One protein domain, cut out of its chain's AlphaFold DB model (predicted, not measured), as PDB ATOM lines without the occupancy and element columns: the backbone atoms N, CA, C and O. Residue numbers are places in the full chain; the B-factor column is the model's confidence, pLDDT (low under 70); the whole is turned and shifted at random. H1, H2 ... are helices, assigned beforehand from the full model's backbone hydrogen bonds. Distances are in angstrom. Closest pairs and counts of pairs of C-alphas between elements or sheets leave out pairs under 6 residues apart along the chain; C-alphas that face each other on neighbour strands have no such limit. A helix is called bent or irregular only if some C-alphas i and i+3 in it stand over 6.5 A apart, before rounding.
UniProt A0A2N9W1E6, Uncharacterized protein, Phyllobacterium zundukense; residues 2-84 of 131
ATOM      1  N   ILE A   2     149.431 146.395 194.336       75.25
ATOM      2  CA  ILE A   2     148.197 145.609 194.111       75.25
ATOM      3  C   ILE A   2     147.338 145.568 195.385       75.25
ATOM      4  O   ILE A   2     146.140 145.814 195.326       75.25
ATOM      5  N   HIS A   3     147.983 145.372 196.541       82.06
ATOM      6  CA  HIS A   3     147.356 145.391 197.861       82.06
ATOM      7  C   HIS A   3     146.631 146.719 198.132       82.06
ATOM      8  O   HIS A   3     145.458 146.724 198.477       82.06
ATOM      9  N   ASP A   4     147.282 147.857 197.884       81.94
ATOM     10  CA  ASP A   4     146.686 149.182 198.119       81.94
ATOM     11  C   ASP A   4     145.467 149.443 197.223       81.94
ATOM     12  O   ASP A   4     144.497 150.089 197.628       81.94
ATOM     13  N   TRP A   5     145.495 148.910 195.998       86.38
ATOM     14  CA  TRP A   5     144.343 148.953 195.110       86.38
ATOM     15  C   TRP A   5     143.192 148.080 195.627       86.38
ATOM     16  O   TRP A   5     142.058 148.555 195.641       86.38
ATOM     17  N   ILE A   6     143.472 146.860 196.106       90.25
ATOM     18  CA  ILE A   6     142.482 145.980 196.756       90.25
ATOM     19  C   ILE A   6     141.866 146.680 197.975       90.25
ATOM     20  O   ILE A   6     140.646 146.699 198.124       90.25
ATOM     21  N   PHE A   7     142.689 147.319 198.805       90.38
ATOM     22  CA  PHE A   7     142.248 148.056 199.988       90.38
ATOM     23  C   PHE A   7     141.313 149.220 199.623       90.38
ATOM     24  O   PHE A   7     140.228 149.364 200.184       90.38
ATOM     25  N   THR A   8     141.685 149.999 198.604       90.38
ATOM     26  CA  THR A   8     140.835 151.072 198.068       90.38
ATOM     27  C   THR A   8     139.523 150.519 197.510       90.38
ATOM     28  O   THR A   8     138.452 151.064 197.774       90.38
ATOM     29  N   ALA A   9     139.589 149.424 196.749       91.06
ATOM     30  CA  ALA A   9     138.419 148.781 196.172       91.06
ATOM     31  C   ALA A   9     137.457 148.284 197.253       91.06
ATOM     32  O   ALA A   9     136.260 148.542 197.151       91.06
ATOM     33  N   ARG A  10     137.968 147.644 198.313       93.12
ATOM     34  CA  ARG A  10     137.174 147.200 199.462       93.12
ATOM     35  C   ARG A  10     136.376 148.349 200.063       93.12
ATOM     36  O   ARG A  10     135.163 148.216 200.218       93.12
ATOM     37  N   HIS A  11     137.027 149.470 200.375       93.94
ATOM     38  CA  HIS A  11     136.344 150.631 200.951       93.94
ATOM     39  C   HIS A  11     135.300 151.212 200.009       93.94
ATOM     40  O   HIS A  11     134.197 151.520 200.444       93.94
ATOM     41  N   CYS A  12     135.595 151.288 198.715       91.25
ATOM     42  CA  CYS A  12     134.632 151.778 197.735       91.25
ATOM     43  C   CYS A  12     133.437 150.841 197.529       91.25
ATOM     44  O   CYS A  12     132.306 151.316 197.453       91.25
ATOM     45  N   ILE A  13     133.643 149.523 197.544       91.19
ATOM     46  CA  ILE A  13     132.555 148.535 197.507       91.19
ATOM     47  C   ILE A  13     131.674 148.652 198.758       91.19
ATOM     48  O   ILE A  13     130.449 148.682 198.646       91.19
ATOM     49  N   VAL A  14     132.284 148.724 199.946       91.62
ATOM     50  CA  VAL A  14     131.568 148.837 201.229       91.62
ATOM     51  C   VAL A  14     130.789 150.155 201.325       91.62
ATOM     52  O   VAL A  14     129.705 150.180 201.910       91.62
ATOM     53  N   ASP A  15     131.298 151.219 200.702       91.75
ATOM     54  CA  ASP A  15     130.654 152.535 200.629       91.75
ATOM     55  C   ASP A  15     129.596 152.642 199.514       91.75
ATOM     56  O   ASP A  15     128.972 153.693 199.352       91.75
ATOM     57  N   GLY A  16     129.347 151.558 198.770       89.19
ATOM     58  CA  GLY A  16     128.282 151.467 197.769       89.19
ATOM     59  C   GLY A  16     128.660 151.965 196.373       89.19
ATOM     60  O   GLY A  16     127.775 152.146 195.534       89.19
ATOM     61  N   GLU A  17     129.946 152.179 196.082       87.19
ATOM     62  CA  GLU A  17     130.391 152.505 194.729       87.19
ATOM     63  C   GLU A  17     130.236 151.280 193.813       87.19
ATOM     64  O   GLU A  17     130.797 150.211 194.059       87.19
ATOM     65  N   ASN A  18     129.481 151.435 192.722       82.06
ATOM     66  CA  ASN A  18     129.193 150.345 191.788       82.06
ATOM     67  C   ASN A  18     130.035 150.426 190.507       82.06
ATOM     68  O   ASN A  18     129.528 150.309 189.393       82.06
ATOM     69  N   ASN A  19     131.328 150.698 190.666       83.25
ATOM     70  CA  ASN A  19     132.254 150.798 189.548       83.25
ATOM     71  C   ASN A  19     132.676 149.388 189.082       83.25
ATOM     72  O   ASN A  19     133.270 148.661 189.884       83.25
ATOM     73  N   PRO A  20     132.473 149.014 187.800       84.56
ATOM     74  CA  PRO A  20     132.814 147.680 187.296       84.56
ATOM     75  C   PRO A  20     134.285 147.289 187.471       84.56
ATOM     76  O   PRO A  20     134.633 146.110 187.451       84.56
ATOM     77  N   ARG A  21     135.190 148.261 187.667       80.88
ATOM     78  CA  ARG A  21     136.606 147.960 187.932       80.88
ATOM     79  C   ARG A  21     136.812 147.168 189.227       80.88
ATOM     80  O   ARG A  21     137.860 146.555 189.379       80.88
ATOM     81  N   PHE A  22     135.869 147.238 190.166       85.81
ATOM     82  CA  PHE A  22     135.973 146.581 191.465       85.81
ATOM     83  C   PHE A  22     135.385 145.170 191.478       85.81
ATOM     84  O   PHE A  22     135.624 144.435 192.432       85.81
ATOM     85  N   ASP A  23     134.669 144.761 190.428       84.62
ATOM     86  CA  ASP A  23     133.954 143.479 190.399       84.62
ATOM     87  C   ASP A  23     134.886 142.279 190.606       84.62
ATOM     88  O   ASP A  23     134.521 141.313 191.262       84.62
ATOM     89  N   GLN A  24     136.128 142.383 190.132       82.12
ATOM     90  CA  GLN A  24     137.146 141.333 190.234       82.12
ATOM     91  C   GLN A  24     137.640 141.070 191.660       82.12
ATOM     92  O   GLN A  24     138.269 140.046 191.900       82.12
ATOM     93  N   VAL A  25     137.409 142.003 192.586       87.62
ATOM     94  CA  VAL A  25     137.902 141.926 193.969       87.62
ATOM     95  C   VAL A  25     136.783 141.987 195.000       87.62
ATOM     96  O   VAL A  25     137.051 142.122 196.191       87.62
ATOM     97  N   ARG A  26     135.523 141.866 194.568       87.50
ATOM     98  CA  ARG A  26     134.366 141.866 195.475       87.50
ATOM     99  C   ARG A  26     134.413 140.741 196.498       87.50
ATOM    100  O   ARG A  26     134.033 140.964 197.645       87.50
ATOM    101  N   ASP A  27     134.914 139.585 196.079       89.38
ATOM    102  CA  ASP A  27     134.969 138.379 196.903       89.38
ATOM    103  C   ASP A  27     136.306 138.215 197.642       89.38
ATOM    104  O   ASP A  27     136.481 137.248 198.377       89.38
ATOM    105  N   VAL A  28     137.241 139.160 197.484       90.31
ATOM    106  CA  VAL A  28     138.528 139.134 198.193       90.31
ATOM    107  C   VAL A  28     138.290 139.425 199.672       90.31
ATOM    108  O   VAL A  28     137.776 140.484 200.049       90.31
ATOM    109  N   THR A  29     138.669 138.476 200.521       91.75
ATOM    110  CA  THR A  29     138.551 138.598 201.973       91.75
ATOM    111  C   THR A  29     139.740 139.356 202.575       91.75
ATOM    112  O   THR A  29     140.740 139.642 201.916       91.75
ATOM    113  N   PHE A  30     139.635 139.704 203.860       90.69
ATOM    114  CA  PHE A  30     140.749 140.301 204.603       90.69
ATOM    115  C   PHE A  30     141.964 139.362 204.674       90.69
ATOM    116  O   PHE A  30     143.106 139.808 204.538       90.69
ATOM    117  N   ASP A  31     141.703 138.067 204.854       88.81
ATOM    118  CA  ASP A  31     142.743 137.047 204.930       88.81
ATOM    119  C   ASP A  31     143.437 136.915 203.565       88.81
ATOM    120  O   ASP A  31     144.664 136.990 203.508       88.81
ATOM    121  N   ASP A  32     142.668 136.885 202.466       89.75
ATOM    122  CA  ASP A  32     143.219 136.884 201.101       89.75
ATOM    123  C   ASP A  32     144.083 138.126 200.839       89.75
ATOM    124  O   ASP A  32     145.174 138.030 200.281       89.75
ATOM    125  N   SER A  33     143.630 139.315 201.261       88.19
ATOM    126  CA  SER A  33     144.407 140.554 201.113       88.19
ATOM    127  C   SER A  33     145.746 140.478 201.854       88.19
ATOM    128  O   SER A  33     146.772 140.926 201.336       88.19
ATOM    129  N   SER A  34     145.743 139.904 203.058       86.31
ATOM    130  CA  SER A  34     146.947 139.734 203.876       86.31
ATOM    131  C   SER A  34     147.916 138.728 203.249       86.31
ATOM    132  O   SER A  34     149.119 138.988 203.191       86.31
ATOM    133  N   GLU A  35     147.398 137.618 202.718       87.25
ATOM    134  CA  GLU A  35     148.179 136.601 202.007       87.25
ATOM    135  C   GLU A  35     148.798 137.161 200.717       87.25
ATOM    136  O   GLU A  35     149.999 137.012 200.494       87.25
ATOM    137  N   ILE A  36     148.023 137.905 199.919       86.25
ATOM    138  CA  ILE A  36     148.505 138.569 198.697       86.25
ATOM    139  C   ILE A  36     149.675 139.513 199.005       86.25
ATOM    140  O   ILE A  36     150.633 139.577 198.229       86.25
ATOM    141  N   LEU A  37     149.625 140.255 200.117       84.56
ATOM    142  CA  LEU A  37     150.746 141.108 200.512       84.56
ATOM    143  C   LEU A  37     151.967 140.283 200.929       84.56
ATOM    144  O   LEU A  37     153.080 140.616 200.521       84.56
ATOM    145  N   GLY A  38     151.760 139.223 201.715       82.94
ATOM    146  CA  GLY A  38     152.826 138.317 202.140       82.94
ATOM    147  C   GLY A  38     153.576 137.716 200.949       82.94
ATOM    148  O   GLY A  38     154.800 137.828 200.869       82.94
ATOM    149  N   GLU A  39     152.844 137.180 199.971       85.31
ATOM    150  CA  GLU A  39     153.418 136.602 198.750       85.31
ATOM    151  C   GLU A  39     154.078 137.660 197.853       85.31
ATOM    152  O   GLU A  39     155.136 137.417 197.272       85.31
ATOM    153  N   ALA A  40     153.529 138.879 197.787       82.69
ATOM    154  CA  ALA A  40     154.172 139.974 197.063       82.69
ATOM    155  C   ALA A  40     155.527 140.362 197.683       82.69
ATOM    156  O   ALA A  40     156.489 140.600 196.951       82.69
ATOM    157  N   ILE A  41     155.624 140.417 199.015       79.50
ATOM    158  CA  ILE A  41     156.888 140.693 199.713       79.50
ATOM    159  C   ILE A  41     157.872 139.549 199.487       79.50
ATOM    160  O   ILE A  41     159.025 139.803 199.142       79.50
ATOM    161  N   ARG A  42     157.415 138.302 199.628       81.75
ATOM    162  CA  ARG A  42     158.232 137.116 199.373       81.75
ATOM    163  C   ARG A  42     158.822 137.134 197.964       81.75
ATOM    164  O   ARG A  42     160.032 136.997 197.822       81.75
ATOM    165  N   GLY A  43     158.006 137.401 196.945       82.75
ATOM    166  CA  GLY A  43     158.476 137.498 195.563       82.75
ATOM    167  C   GLY A  43     159.503 138.617 195.348       82.75
ATOM    168  O   GLY A  43     160.440 138.451 194.571       82.75
ATOM    169  N   LEU A  44     159.383 139.749 196.053       81.69
ATOM    170  CA  LEU A  44     160.387 140.819 196.000       81.69
ATOM    171  C   LEU A  44     161.719 140.412 196.644       81.69
ATOM    172  O   LEU A  44     162.771 140.811 196.139       81.69
ATOM    173  N   VAL A  45     161.675 139.646 197.738       80.06
ATOM    174  CA  VAL A  45     162.869 139.098 198.403       80.06
ATOM    175  C   VAL A  45     163.543 138.061 197.508       80.06
ATOM    176  O   VAL A  45     164.741 138.166 197.264       80.06
ATOM    177  N   GLU A  46     162.779 137.112 196.959       83.94
ATOM    178  CA  GLU A  46     163.286 136.077 196.044       83.94
ATOM    179  C   GLU A  46     163.880 136.676 194.759       83.94
ATOM    180  O   GLU A  46     164.850 136.154 194.220       83.94
ATOM    181  N   ALA A  47     163.341 137.804 194.284       84.38
ATOM    182  CA  ALA A  47     163.871 138.536 193.134       84.38
ATOM    183  C   ALA A  47     165.051 139.473 193.469       84.38
ATOM    184  O   ALA A  47     165.435 140.277 192.615       84.38
ATOM    185  N   GLU A  48     165.569 139.438 194.703       80.31
ATOM    186  CA  GLU A  48     166.663 140.288 195.209       80.31
ATOM    187  C   GLU A  48     166.416 141.799 195.012       80.31
ATOM    188  O   GLU A  48     167.337 142.613 194.925       80.31
ATOM    189  N   ARG A  49     165.143 142.213 194.932       77.19
ATOM    190  CA  ARG A  49     164.747 143.624 194.757       77.19
ATOM    191  C   ARG A  49     164.712 144.394 196.072       77.19
ATOM    192  O   ARG A  49     164.674 145.623 196.058       77.19
ATOM    193  N   VAL A  50     164.707 143.680 197.188       72.31
ATOM    194  CA  VAL A  50     164.795 144.204 198.551       72.31
ATOM    195  C   VAL A  50     165.876 143.423 199.289       72.31
ATOM    196  O   VAL A  50     166.082 142.244 199.007       72.31
ATOM    197  N   GLN A  51     166.580 144.070 200.220       68.50
ATOM    198  CA  GLN A  51     167.563 143.357 201.034       68.50
ATOM    199  C   GLN A  51     166.848 142.257 201.834       68.50
ATOM    200  O   GLN A  51     165.829 142.561 202.469       68.50
ATOM    201  N   PRO A  52     167.356 141.014 201.820       61.84
ATOM    202  CA  PRO A  52     166.822 139.959 202.657       61.84
ATOM    203  C   PRO A  52     167.019 140.373 204.110       61.84
ATOM    204  O   PRO A  52     168.130 140.428 204.630       61.84
ATOM    205  N   ASN A  53     165.917 140.745 204.746       64.50
ATOM    206  CA  ASN A  53     165.865 140.977 206.172       64.50
ATOM    207  C   ASN A  53     164.805 140.017 206.697       64.50
ATOM    208  O   ASN A  53     163.609 140.291 206.574       64.50
ATOM    209  N   ASP A  54     165.253 138.871 207.212       55.03
ATOM    210  CA  ASP A  54     164.418 137.711 207.572       55.03
ATOM    211  C   ASP A  54     163.257 138.056 208.516       55.03
ATOM    212  O   ASP A  54     162.240 137.366 208.562       55.03
ATOM    213  N   VAL A  55     163.368 139.166 209.247       59.06
ATOM    214  CA  VAL A  55     162.339 139.638 210.177       59.06
ATOM    215  C   VAL A  55     161.243 140.447 209.471       59.06
ATOM    216  O   VAL A  55     160.084 140.410 209.884       59.06
ATOM    217  N   ALA A  56     161.574 141.176 208.402       62.09
ATOM    218  CA  ALA A  56     160.683 142.172 207.809       62.09
ATOM    219  C   ALA A  56     159.457 141.535 207.140       62.09
ATOM    220  O   ALA A  56     158.338 141.987 207.372       62.09
ATOM    221  N   GLY A  57     159.636 140.458 206.368       65.19
ATOM    222  CA  GLY A  57     158.524 139.792 205.681       65.19
ATOM    223  C   GLY A  57     157.484 139.224 206.651       65.19
ATOM    224  O   GLY A  57     156.288 139.492 206.516       65.19
ATOM    225  N   GLY A  58     157.942 138.512 207.685       67.75
ATOM    226  CA  GLY A  58     157.070 137.947 208.718       67.75
ATOM    227  C   GLY A  58     156.400 139.016 209.583       67.75
ATOM    228  O   GLY A  58     155.195 138.939 209.830       67.75
ATOM    229  N   ALA A  59     157.144 140.046 210.000       73.69
ATOM    230  CA  ALA A  59     156.606 141.129 210.823       73.69
ATOM    231  C   ALA A  59     155.560 141.969 210.073       73.69
ATOM    232  O   ALA A  59     154.513 142.277 210.640       73.69
ATOM    233  N   ILE A  60     155.802 142.294 208.797       71.94
ATOM    234  CA  ILE A  60     154.847 143.045 207.970       71.94
ATOM    235  C   ILE A  60     153.579 142.220 207.753       71.94
ATOM    236  O   ILE A  60     152.487 142.725 208.005       71.94
ATOM    237  N   THR A  61     153.714 140.946 207.371       74.75
ATOM    238  CA  THR A  61     152.564 140.046 207.156       74.75
ATOM    239  C   THR A  61     151.734 139.891 208.434       74.75
ATOM    240  O   THR A  61     150.509 139.988 208.409       74.75
ATOM    241  N   THR A  62     152.395 139.748 209.586       77.69
ATOM    242  CA  THR A  62     151.722 139.670 210.893       77.69
ATOM    243  C   THR A  62     150.996 140.971 211.241       77.69
ATOM    244  O   THR A  62     149.871 140.942 211.742       77.69
ATOM    245  N   ALA A  63     151.612 142.125 210.971       80.56
ATOM    246  CA  ALA A  63     151.000 143.422 211.233       80.56
ATOM    247  C   ALA A  63     149.753 143.653 210.365       80.56
ATOM    248  O   ALA A  63     148.729 144.113 210.882       80.56
ATOM    249  N   VAL A  64     149.803 143.296 209.076       80.56
ATOM    250  CA  VAL A  64     148.651 143.463 208.174       80.56
ATOM    251  C   VAL A  64     147.543 142.444 208.405       80.56
ATOM    252  O   VAL A  64     146.394 142.782 208.165       80.56
ATOM    253  N   GLY A  65     147.847 141.265 208.955       81.94
ATOM    254  CA  GLY A  65     146.846 140.280 209.383       81.94
ATOM    255  C   GLY A  65     146.247 140.550 210.770       81.94
ATOM    256  O   GLY A  65     145.468 139.749 211.287       81.94
ATOM    257  N   SER A  66     146.622 141.652 211.423       86.81
ATOM    258  CA  SER A  66     146.194 141.950 212.792       86.81
ATOM    259  C   SER A  66     144.732 142.411 212.888       86.81
ATOM    260  O   SER A  66     144.129 142.909 211.938       86.81
ATOM    261  N   VAL A  67     144.166 142.339 214.097       87.12
ATOM    262  CA  VAL A  67     142.806 142.834 214.387       87.12
ATOM    263  C   VAL A  67     142.673 144.340 214.121       87.12
ATOM    264  O   VAL A  67     141.619 144.798 213.684       87.12
ATOM    265  N   ILE A  68     143.743 145.112 214.340       89.12
ATOM    266  CA  ILE A  68     143.768 146.551 214.043       89.12
ATOM    267  C   ILE A  68     143.627 146.770 212.533       89.12
ATOM    268  O   ILE A  68     142.800 147.572 212.097       89.12
ATOM    269  N   ALA A  69     144.386 146.020 211.733       87.50
ATOM    270  CA  ALA A  69     144.303 146.079 210.281       87.50
ATOM    271  C   ALA A  69     142.932 145.618 209.764       87.50
ATOM    272  O   ALA A  69     142.383 146.251 208.864       87.50
ATOM    273  N   LYS A  70     142.311 144.614 210.396       89.75
ATOM    274  CA  LYS A  70     140.931 144.214 210.089       89.75
ATOM    275  C   LYS A  70     139.924 145.336 210.360       89.75
ATOM    276  O   LYS A  70     139.036 145.587 209.551       89.75
ATOM    277  N   GLY A  71     140.087 146.059 211.467       89.75
ATOM    278  CA  GLY A  71     139.268 147.238 211.761       89.75
ATOM    279  C   GLY A  71     139.405 148.332 210.698       89.75
ATOM    280  O   GLY A  71     138.416 148.964 210.329       89.75
ATOM    281  N   LEU A  72     140.614 148.527 210.163       90.06
ATOM    282  CA  LEU A  72     140.852 149.443 209.044       90.06
ATOM    283  C   LEU A  72     140.239 148.925 207.739       90.06
ATOM    284  O   LEU A  72     139.647 149.711 207.007       90.06
ATOM    285  N   TRP A  73     140.333 147.624 207.466       90.62
ATOM    286  CA  TRP A  73     139.751 146.971 206.290       90.62
ATOM    287  C   TRP A  73     138.227 147.126 206.211       90.62
ATOM    288  O   TRP A  73     137.684 147.408 205.146       90.62
ATOM    289  N   ASP A  74     137.534 147.003 207.343       91.44
ATOM    290  CA  ASP A  74     136.071 147.107 207.413       91.44
ATOM    291  C   ASP A  74     135.558 148.548 207.613       91.44
ATOM    292  O   ASP A  74     134.352 148.773 207.766       91.44
ATOM    293  N   LYS A  75     136.454 149.545 207.608       92.38
ATOM    294  CA  LYS A  75     136.092 150.955 207.782       92.38
ATOM    295  C   LYS A  75     135.148 151.426 206.669       92.38
ATOM    296  O   LYS A  75     135.455 151.317 205.487       92.38
ATOM    297  N   ARG A  76     134.024 152.027 207.071       91.19
ATOM    298  CA  ARG A  76     133.063 152.687 206.173       91.19
ATOM    299  C   ARG A  76     133.361 154.181 206.038       91.19
ATOM    300  O   ARG A  76     133.882 154.803 206.964       91.19
ATOM    301  N   GLY A  77     132.987 154.759 204.905       91.00
ATOM    302  CA  GLY A  77     133.152 156.166 204.543       91.00
ATOM    303  C   GLY A  77     134.561 156.546 204.083       91.00
ATOM    304  O   GLY A  77     134.834 157.734 203.931       91.00
ATOM    305  N   ALA A  78     135.461 155.579 203.895       89.94
ATOM    306  CA  ALA A  78     136.864 155.828 203.567       89.94
ATOM    307  C   ALA A  78     137.119 156.018 202.062       89.94
ATOM    308  O   ALA A  78     138.144 156.584 201.686       89.94
ATOM    309  N   CYS A  79     136.197 155.601 201.189       89.31
ATOM    310  CA  CYS A  79     136.421 155.609 199.744       89.31
ATOM    311  C   CYS A  79     136.738 157.010 199.187       89.31
ATOM    312  O   CYS A  79     137.652 157.170 198.377       89.31
ATOM    313  N   LYS A  80     136.041 158.053 199.660       86.88
ATOM    314  CA  LYS A  80     136.213 159.433 199.164       86.88
ATOM    315  C   LYS A  80     137.633 159.970 199.344       86.88
ATOM    316  O   LYS A  80     138.090 160.743 198.506       86.88
ATOM    317  N   ASP A  81     138.306 159.562 200.415       85.38
ATOM    318  CA  ASP A  81     139.666 160.006 200.725       85.38
ATOM    319  C   ASP A  81     140.726 159.225 199.932       85.38
ATOM    320  O   ASP A  81     141.852 159.696 199.780       85.38
ATOM    321  N   LEU A  82     140.365 158.046 199.413       84.12
ATOM    322  CA  LEU A  82     141.261 157.133 198.697       84.12
ATOM    323  C   LEU A  82     141.178 157.267 197.172       84.12
ATOM    324  O   LEU A  82     142.083 156.831 196.458       84.12
ATOM    325  N   ILE A  83     140.109 157.866 196.646       82.19
ATOM    326  CA  ILE A  83     139.990 158.138 195.213       82.19
ATOM    327  C   ILE A  83     140.887 159.322 194.828       82.19
ATOM    328  O   ILE A  83     140.902 160.370 195.475       82.19
ATOM    329  N   VAL A  84     141.605 159.174 193.711       83.50
ATOM    330  CA  VAL A  84     142.424 160.245 193.132       83.50
ATOM    331  C   VAL A  84     141.535 161.430 192.756       83.50
ATOM    332  O   VAL A  84     140.576 161.291 191.993       83.50
TER     333      VAL A  84
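AT A GLANCE: This is residues 2 to 84 of the 131 residues of an uncharacterized protein of Phyllobacterium zundukense (UniProt A0A2N9W1E6). A hairpin of two helices, H3 and H4, reaches out to one end of an elongated domain, and at the other end H1 has the short helices H2, H5 and H6 packed round it. H1 and the longest helix, H3, run opposite ways and overlap only in part, residues 3 to 7 of H1 beside residues 33 to 37 of H3. The printed part has 83 residues with six named helices, H1 to H6 in order along the chain, and no named strand; the class is all helix. It is only just compact, close to loose, with a radius of gyration of the C-alphas of 14.0 A, and spans 40 by 25 by 23 A.

HOW THE PARTS SIT: H3, residues 30 to 46, and H4, residues 54 to 64, form a helical hairpin: they touch at a shallow tilt of 19 degrees, opposite ways, closest at the C-alphas of Gly 38 and Thr 61, 5.3 A apart. With residues 33 to 37 alone H3 touches H1, residues 2 to 14, which meets it with residues 3 to 7 alone; the closest C-alphas are those of His 3 and Leu 37, 6.1 A apart, at a shallow tilt of 12 degrees, opposite ways. H1 is the hub, touching four helices. It touches H2, residues 20 to 25, opposite ways at a steep tilt of 68 degrees, only just short of about perpendicular, with the C-alphas of Ala 9 and Phe 22 closest at 5.7 A. With residues 8 to 12 alone it touches H6, residues 79 to 82, closest at the C-alphas of Cys 12 and Cys 79, 4.7 A apart. With residues 7 to 11 alone it only just touches H5, residues 67 to 73, with 3 pairs of C-alphas within 8 A, the closest those of Phe 7 and Trp 73 at 6.9 A. H3 and H5 are close but not clearly touching, while H1 and H4 are apart. Every O i to N i+4 pair is within hydrogen-bond range in H1, H3 and H5; H4 has 6 of 7, H2 has 0 of 2 but 2 of 3 O i to N i+3 pairs, and H6 is too short for an O i to N i+4 pair.

IN THESE COORDINATES: H3 is 24.5 A long from C-alpha 30 at (140.749, 140.301, 204.603) to C-alpha 46. H1 is 18.4 A long and begins at C-alpha 2, (148.197, 145.609, 194.111). H4 is 16.8 A long and only just irregular, C-alphas 54 and 57 being 6.53 A apart. H2, 10.2 A, is irregular, with C-alphas 21 and 24 at 7.0 A. H5 is 9.6 A and H6 5.2 A long, H6 ending at C-alpha 82, (141.261, 157.133, 198.697).

THE WHOLE: The two C-alphas farthest apart are those of Asn 18 and Asp 54, 40.6 A. The printed part has no cut; the link from H3 to H4 is short, and the other four are tight. The mean pLDDT of the printed part is 83.5, and residues 51 to 58, of which 54 to 58 belong to H4, are under 70.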